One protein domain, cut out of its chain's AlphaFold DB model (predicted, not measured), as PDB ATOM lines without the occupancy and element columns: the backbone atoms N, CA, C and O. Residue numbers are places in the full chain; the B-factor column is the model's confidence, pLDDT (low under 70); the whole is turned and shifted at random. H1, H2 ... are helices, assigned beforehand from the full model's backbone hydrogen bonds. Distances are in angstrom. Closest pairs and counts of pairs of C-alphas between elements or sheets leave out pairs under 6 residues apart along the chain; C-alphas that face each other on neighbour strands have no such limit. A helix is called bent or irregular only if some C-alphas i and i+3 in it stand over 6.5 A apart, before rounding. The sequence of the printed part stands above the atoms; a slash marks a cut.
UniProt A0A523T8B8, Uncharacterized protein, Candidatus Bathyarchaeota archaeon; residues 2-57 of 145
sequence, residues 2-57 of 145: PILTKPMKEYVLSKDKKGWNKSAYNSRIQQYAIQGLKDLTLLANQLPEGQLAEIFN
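What this domain is: This is residues 2 to 57 of the 145 residues of an uncharacterized protein of Candidatus Bathyarchaeota archaeon (UniProt A0A523T8B8). One long straight helix, H2, makes the length of the domain, and a short helix lies near either end of it on the same side: H1 crosswise near its first end, and H3 folded back at its last end, running the opposite way to H2. The two short helices are far from each other, with the first residues, 2 to 5, in the space between them, and the turns at residues 14 to 18 and 47 to 48 stick out at the two ends. The printed part has 56 residues with three named helices, in the order H1, H2, H3, and no named strand; the class is all helix. The outline is a rod of 45 by 17 by 13 A, and the whole is only just loose, close to extended, with a radius of gyration of the C-alphas of 14.9 A.

How they stand to each other: H1, residues 6 to 13, comes first, and a short link of 8 residues joins it to H2, residues 22 to 46. H1 and H2 only just touch, with 3 pairs of C-alphas within 8 A, and H2 does so with residues 25 to 29 alone. Their closest C-alphas are those of Met 8 and Tyr 25, 6.9 A apart. Their lines stand at 73 degrees, only just about perpendicular. A tight link of 2 residues leads from H2 to H3, residues 49 to 55. H2 and H3 are close but not clearly touching, and their closest C-alphas, those of Ala 44 and Leu 52, are 6.6 A apart. They run opposite ways at a shallow tilt of 25 degrees. H1 and H3 are apart. In H1, H2 and H3 every O i to N i+4 pair is within hydrogen-bond range.

Where its parts are: H1 runs from Lys 6, with its C-alpha at (279.461, 293.305, 279.846), to Leu 13, 10.8 A from first to last C-alpha. H2 has 25 residues, from Lys 22, with its C-alpha at (293.229, 291.072, 272.502), to Gln 46, with its C-alpha at (262.049, 273.910, 268.219), a length of 35.8 A. H3 runs from Glu 49 to Ile 55 over 9.9 A, and C-alpha 55 is at (262.370, 286.846, 267.087). No helix is bent.

The domain as a whole: The two C-alphas farthest apart are those of Gly 19 and Glu 49, at 44.8 A. The C-alphas of Pro 2 and Asn 57, the first and last printed residues, are 19.4 A apart. Residues 13 to 18, of which 13 belongs to H1, stand free, and residues 45 to 50, of which 45 and 46 belong to H2 and 49 and 50 to H3, stand free too. The printed part has no cut, and neither link is long. The mean pLDDT of the printed part is 91.1, and no printed residue is under 70.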
ATOM      1  N   PRO A   2     273.420 286.303 278.134       73.38
ATOM      2  CA  PRO A   2     273.616 287.102 276.922       73.38
ATOM      3  C   PRO A   2     274.832 286.612 276.118       73.38
ATOM      4  O   PRO A   2     275.862 286.302 276.712       73.38
ATOM      5  N   ILE A   3     274.733 286.620 274.779       81.56
ATOM      6  CA  ILE A   3     275.815 286.193 273.861       81.56
ATOM      7  C   ILE A   3     277.125 286.950 274.128       81.56
ATOM      8  O   ILE A   3     278.201 286.397 273.967       81.56
ATOM      9  N   LEU A   4     277.066 288.214 274.553       88.19
ATOM     10  CA  LEU A   4     278.244 288.966 274.990       88.19
ATOM     11  C   LEU A   4     278.069 289.414 276.438       88.19
ATOM     12  O   LEU A   4     277.080 290.074 276.778       88.19
ATOM     13  N   THR A   5     279.069 289.124 277.269       89.75
ATOM     14  CA  THR A   5     279.159 289.660 278.633       89.75
ATOM     15  C   THR A   5     279.447 291.165 278.609       89.75
ATOM     16  O   THR A   5     279.894 291.714 277.599       89.75
ATOM     17  N   LYS A   6     279.210 291.858 279.731       90.75
ATOM     18  CA  LYS A   6     279.461 293.305 279.846       90.75
ATOM     19  C   LYS A   6     280.914 293.693 279.485       90.75
ATOM     20  O   LYS A   6     281.064 294.531 278.595       90.75
ATOM     21  N   PRO A   7     281.965 293.025 280.010       89.75
ATOM     22  CA  PRO A   7     283.347 293.329 279.625       89.75
ATOM     23  C   PRO A   7     283.629 293.084 278.138       89.75
ATOM     24  O   PRO A   7     284.409 293.796 277.513       89.75
ATOM     25  N   MET A   8     282.976 292.088 277.527       90.44
ATOM     26  CA  MET A   8     283.134 291.822 276.094       90.44
ATOM     27  C   MET A   8     282.501 292.920 275.238       90.44
ATOM     28  O   MET A   8     283.068 293.283 274.210       90.44
ATOM     29  N   LYS A   9     281.357 293.477 275.652       92.38
ATOM     30  CA  LYS A   9     280.740 294.623 274.967       92.38
ATOM     31  C   LYS A   9     281.648 295.849 275.030       92.38
ATOM     32  O   LYS A   9     281.901 296.464 273.998       92.38
ATOM     33  N   GLU A  10     282.192 296.154 276.206       93.06
ATOM     34  CA  GLU A  10     283.159 297.244 276.401       93.06
ATOM     35  C   GLU A  10     284.406 297.042 275.531       93.06
ATOM     36  O   GLU A  10     284.814 297.952 274.804       93.06
ATOM     37  N   TYR A  11     284.941 295.815 275.498       93.38
ATOM     38  CA  TYR A  11     286.035 295.464 274.601       93.38
ATOM     39  C   TYR A  11     285.663 295.696 273.138       93.38
ATOM     40  O   TYR A  11     286.441 296.326 272.434       93.38
ATOM     41  N   VAL A  12     284.502 295.239 272.648       90.56
ATOM     42  CA  VAL A  12     284.067 295.417 271.246       90.56
ATOM     43  C   VAL A  12     283.889 296.895 270.884       90.56
ATOM     44  O   VAL A  12     284.266 297.286 269.777       90.56
ATOM     45  N   LEU A  13     283.405 297.717 271.815       91.88
ATOM     46  CA  LEU A  13     283.156 299.147 271.610       91.88
ATOM     47  C   LEU A  13     284.413 300.027 271.745       91.88
ATOM     48  O   LEU A  13     284.450 301.112 271.169       91.88
ATOM     49  N   SER A  14     285.461 299.570 272.441       91.19
ATOM     50  CA  SER A  14     286.728 300.311 272.567       91.19
ATOM     51  C   SER A  14     287.387 300.560 271.200       91.19
ATOM     52  O   SER A  14     287.480 299.654 270.369       91.19
ATOM     53  N   LYS A  15     287.868 301.783 270.941       86.81
ATOM     54  CA  LYS A  15     288.485 302.144 269.650       86.81
ATOM     55  C   LYS A  15     289.916 301.617 269.502       86.81
ATOM     56  O   LYS A  15     290.278 301.153 268.425       86.81
ATOM     57  N   ASP A  16     290.712 301.665 270.567       87.88
ATOM     58  CA  ASP A  16     292.145 301.339 270.557       87.88
ATOM     59  C   ASP A  16     292.466 299.954 271.154       87.88
ATOM     60  O   ASP A  16     293.555 299.411 270.933       87.88
ATOM     61  N   LYS A  17     291.506 299.357 271.878       89.06
ATOM     62  CA  LYS A  17     291.658 298.109 272.641       89.06
ATOM     63  C   LYS A  17     292.865 298.150 273.595       89.06
ATOM     64  O   LYS A  17     293.437 297.100 273.898       89.06
ATOM     65  N   LYS A  18     293.288 299.337 274.045       89.25
ATOM     66  CA  LYS A  18     294.443 299.492 274.939       89.25
ATOM     67  C   LYS A  18     294.090 298.953 276.329       89.25
ATOM     68  O   LYS A  18     292.981 299.163 276.805       89.25
ATOM     69  N   GLY A  19     295.011 298.212 276.949       88.19
ATOM     70  CA  GLY A  19     294.792 297.575 278.258       88.19
ATOM     71  C   GLY A  19     294.021 296.248 278.222       88.19
ATOM     72  O   GLY A  19     293.855 295.615 279.257       88.19
ATOM     73  N   TRP A  20     293.591 295.783 277.045       90.19
ATOM     74  CA  TRP A  20     292.857 294.525 276.906       90.19
ATOM     75  C   TRP A  20     293.739 293.401 276.357       90.19
ATOM     76  O   TRP A  20     294.517 293.601 275.419       90.19
ATOM     77  N   ASN A  21     293.546 292.177 276.857       93.44
ATOM     78  CA  ASN A  21     294.129 290.983 276.242       93.44
ATOM     79  C   ASN A  21     293.387 290.646 274.938       93.44
ATOM     80  O   ASN A  21     292.408 289.896 274.930       93.44
ATOM     81  N   LYS A  22     293.862 291.210 273.823       92.88
ATOM     82  CA  LYS A  22     293.229 291.072 272.502       92.88
ATOM     83  C   LYS A  22     293.001 289.616 272.102       92.88
ATOM     84  O   LYS A  22     291.927 289.290 271.608       92.88
ATOM     85  N   SER A  23     293.988 288.746 272.324       91.94
ATOM     86  CA  SER A  23     293.911 287.335 271.929       91.94
ATOM     87  C   SER A  23     292.792 286.608 272.677       91.94
ATOM     88  O   SER A  23     291.885 286.050 272.056       91.94
ATOM     89  N   ALA A  24     292.787 286.711 274.010       92.25
ATOM     90  CA  ALA A  24     291.782 286.065 274.848       92.25
ATOM     91  C   ALA A  24     290.367 286.584 274.553       92.25
ATOM     92  O   ALA A  24     289.433 285.797 274.414       92.25
ATOM     93  N   TYR A  25     290.200 287.902 274.414       93.56
ATOM     94  CA  TYR A  25     288.891 288.488 274.123       93.56
ATOM     95  C   TYR A  25     288.393 288.140 272.718       93.56
ATOM     96  O   TYR A  25     287.227 287.783 272.572       93.56
ATOM     97  N   ASN A  26     289.254 288.173 271.697       93.00
ATOM     98  CA  ASN A  26     288.871 287.767 270.343       93.00
ATOM     99  C   ASN A  26     288.456 286.290 270.295       93.00
ATOM    100  O   ASN A  26     287.434 285.969 269.691       93.00
ATOM    101  N   SER A  27     289.205 285.411 270.973       93.88
ATOM    102  CA  SER A  27     288.876 283.984 271.074       93.88
ATOM    103  C   SER A  27     287.515 283.764 271.743       93.88
ATOM    104  O   SER A  27     286.648 283.098 271.177       93.88
ATOM    105  N   ARG A  28     287.267 284.416 272.888       92.75
ATOM    106  CA  ARG A  28     285.978 284.339 273.596       92.75
ATOM    107  C   ARG A  28     284.820 284.864 272.755       92.75
ATOM    108  O   ARG A  28     283.768 284.238 272.715       92.75
ATOM    109  N   ILE A  29     285.003 285.988 272.059       93.62
ATOM    110  CA  ILE A  29     283.974 286.555 271.172       93.62
ATOM    111  C   ILE A  29     283.623 285.567 270.064       93.62
ATOM    112  O   ILE A  29     282.444 285.356 269.801       93.62
ATOM    113  N   GLN A  30     284.624 284.948 269.440       92.69
ATOM    114  CA  GLN A  30     284.388 283.953 268.402       92.69
ATOM    115  C   GLN A  30     283.632 282.740 268.953       92.69
ATOM    116  O   GLN A  30     282.632 282.336 268.365       92.69
ATOM    117  N   GLN A  31     284.071 282.186 270.086       93.06
ATOM    118  CA  GLN A  31     283.411 281.044 270.723       93.06
ATOM    119  C   GLN A  31     281.954 281.355 271.073       93.06
ATOM    120  O   GLN A  31     281.064 280.572 270.754       93.06
ATOM    121  N   TYR A  32     281.699 282.517 271.674       93.75
ATOM    122  CA  TYR A  32     280.362 282.891 272.126       93.75
ATOM    123  C   TYR A  32     279.447 283.231 270.950       93.75
ATOM    124  O   TYR A  32     278.274 282.882 270.977       93.75
ATOM    125  N   ALA A  33     279.972 283.854 269.892       91.44
ATOM    126  CA  ALA A  33     279.212 284.077 268.667       91.44
ATOM    127  C   ALA A  33     278.827 282.750 267.996       91.44
ATOM    128  O   ALA A  33     277.682 282.586 267.590       91.44
ATOM    129  N   ILE A  34     279.757 281.789 267.917       92.00
ATOM    130  CA  ILE A  34     279.472 280.451 267.375       92.00
ATOM    131  C   ILE A  34     278.424 279.737 268.230       92.00
ATOM    132  O   ILE A  34     277.487 279.169 267.676       92.00
ATOM    133  N   GLN A  35     278.553 279.779 269.558       93.00
ATOM    134  CA  GLN A  35     277.567 279.164 270.444       93.00
ATOM    135  C   GLN A  35     276.199 279.840 270.316       93.00
ATOM    136  O   GLN A  35     275.205 279.152 270.139       93.00
ATOM    137  N   GLY A  36     276.154 281.173 270.282       92.81
ATOM    138  CA  GLY A  36     274.916 281.916 270.067       92.81
ATOM    139  C   GLY A  36     274.238 281.561 268.743       92.81
ATOM    140  O   GLY A  36     273.022 281.424 268.709       92.81
ATOM    141  N   LEU A  37     274.999 281.346 267.663       91.56
ATOM    142  CA  LEU A  37     274.437 280.863 266.397       91.56
ATOM    143  C   LEU A  37     273.852 279.450 266.526       91.56
ATOM    144  O   LEU A  37     272.763 279.216 266.014       91.56
ATOM    145  N   LYS A  38     274.526 278.531 267.230       92.56
ATOM    146  CA  LYS A  38     273.993 277.181 267.494       92.56
ATOM    147  C   LYS A  38     272.704 277.228 268.311       92.56
ATOM    148  O   LYS A  38     271.758 276.520 267.981       92.56
ATOM    149  N   ASP A  39     272.658 278.081 269.330       93.81
ATOM    150  CA  ASP A  39     271.472 278.257 270.165       93.81
ATOM    151  C   ASP A  39     270.318 278.848 269.339       93.81
ATOM    152  O   ASP A  39     269.201 278.347 269.404       93.81
ATOM    153  N   LEU A  40     270.581 279.846 268.484       92.31
ATOM    154  CA  LEU A  40     269.580 280.382 267.552       92.31
ATOM    155  C   LEU A  40     269.077 279.320 266.564       92.31
ATOM    156  O   LEU A  40     267.886 279.290 266.274       92.31
ATOM    157  N   THR A  41     269.950 278.437 266.070       92.69
ATOM    158  CA  THR A  41     269.543 277.294 265.239       92.69
ATOM    159  C   THR A  41     268.655 276.324 266.015       92.69
ATOM    160  O   THR A  41     267.650 275.864 265.480       92.69
ATOM    161  N   LEU A  42     268.981 276.028 267.276       93.19
ATOM    162  CA  LEU A  42     268.135 275.191 268.125       93.19
ATOM    163  C   LEU A  42     266.751 275.826 268.312       93.19
ATOM    164  O   LEU A  42     265.751 275.143 268.125       93.19
ATOM    165  N   LEU A  43     266.689 277.128 268.609       92.62
ATOM    166  CA  LEU A  43     265.422 277.852 268.728       92.62
ATOM    167  C   LEU A  43     264.617 277.797 267.425       92.62
ATOM    168  O   LEU A  43     263.438 277.461 267.465       92.62
ATOM    169  N   ALA A  44     265.260 278.045 266.281       92.06
ATOM    170  CA  ALA A  44     264.629 277.976 264.963       92.06
ATOM    171  C   ALA A  44     264.010 276.602 264.655       92.06
ATOM    172  O   ALA A  44     262.998 276.528 263.969       92.06
ATOM    173  N   ASN A  45     264.594 275.525 265.186       90.88
ATOM    174  CA  ASN A  45     264.110 274.164 264.968       90.88
ATOM    175  C   ASN A  45     263.021 273.721 265.958       90.88
ATOM    176  O   ASN A  45     262.384 272.701 265.711       90.88
ATOM    177  N   GLN A  46     262.868 274.398 267.099       96.06
ATOM    178  CA  GLN A  46     262.049 273.910 268.219       96.06
ATOM    179  C   GLN A  46     260.880 274.830 268.580       96.06
ATOM    180  O   GLN A  46     259.906 274.359 269.163       96.06
ATOM    181  N   LEU A  47     260.959 276.130 268.279       93.19
ATOM    182  CA  LEU A  47     259.887 277.062 268.622       93.19
ATOM    183  C   LEU A  47     258.759 277.061 267.573       93.19
ATOM    184  O   LEU A  47     259.020 276.869 266.385       93.19
ATOM    185  N   PRO A  48     257.509 277.335 267.989       94.12
ATOM    186  CA  PRO A  48     256.400 277.580 267.073       94.12
ATOM    187  C   PRO A  48     256.646 278.784 266.157       94.12
ATOM    188  O   PRO A  48     257.277 279.764 266.557       94.12
ATOM    189  N   GLU A  49     256.057 278.748 264.961       90.62
ATOM    190  CA  GLU A  49     256.235 279.772 263.920       90.62
ATOM    191  C   GLU A  49     255.961 281.199 264.419       90.62
ATOM    192  O   GLU A  49     256.797 282.071 264.206       90.62
ATOM    193  N   GLY A  50     254.887 281.428 265.183       92.50
ATOM    194  CA  GLY A  50     254.570 282.769 265.688       92.50
ATOM    195  C   GLY A  50     255.669 283.363 266.582       92.50
ATOM    196  O   GLY A  50     256.005 284.538 266.459       92.50
ATOM    197  N   GLN A  51     256.306 282.542 267.425       91.62
ATOM    198  CA  GLN A  51     257.442 282.984 268.246       91.62
ATOM    199  C   GLN A  51     258.699 283.204 267.401       91.62
ATOM    200  O   GLN A  51     259.474 284.128 267.656       91.62
ATOM    201  N   LEU A  52     258.904 282.379 266.370       91.00
ATOM    202  CA  LEU A  52     259.985 282.585 265.412       91.00
ATOM    203  C   LEU A  52     259.812 283.904 264.659       91.00
ATOM    204  O   LEU A  52     260.792 284.629 264.516       91.00
ATOM    205  N   ALA A  53     258.594 284.249 264.240       89.25
ATOM    206  CA  ALA A  53     258.297 285.500 263.554       89.25
ATOM    207  C   ALA A  53     258.566 286.724 264.443       89.25
ATOM    208  O   ALA A  53     259.088 287.728 263.964       89.25
ATOM    209  N   GLU A  54     258.293 286.644 265.748       92.56
ATOM    210  CA  GLU A  54     258.626 287.717 266.693       92.56
ATOM    211  C   GLU A  54     260.140 287.899 266.879       92.56
ATOM    212  O   GLU A  54     260.619 289.028 266.990       92.56
ATOM    213  N   ILE A  55     260.913 286.809 266.884       89.62
ATOM    214  CA  ILE A  55     262.370 286.846 267.087       89.62
ATOM    215  C   ILE A  55     263.104 287.233 265.792       89.62
ATOM    216  O   ILE A  55     263.971 288.116 265.788       89.62
ATOM    217  N   PHE A  56     262.757 286.578 264.686       89.56
ATOM    218  CA  PHE A  56     263.407 286.653 263.379       89.56
ATOM    219  C   PHE A  56     262.594 287.514 262.400       89.56
ATOM    220  O   PHE A  56     262.251 287.082 261.301       89.56
ATOM    221  N   ASN A  57     262.296 288.752 262.793       87.62
ATOM    222  CA  ASN A  57     261.559 289.705 261.963       87.62
ATOM    223  C   ASN A  57     262.479 290.614 261.134       87.62
ATOM    224  O   ASN A  57     263.700 290.661 261.316       87.62
TER     225      ASN A  57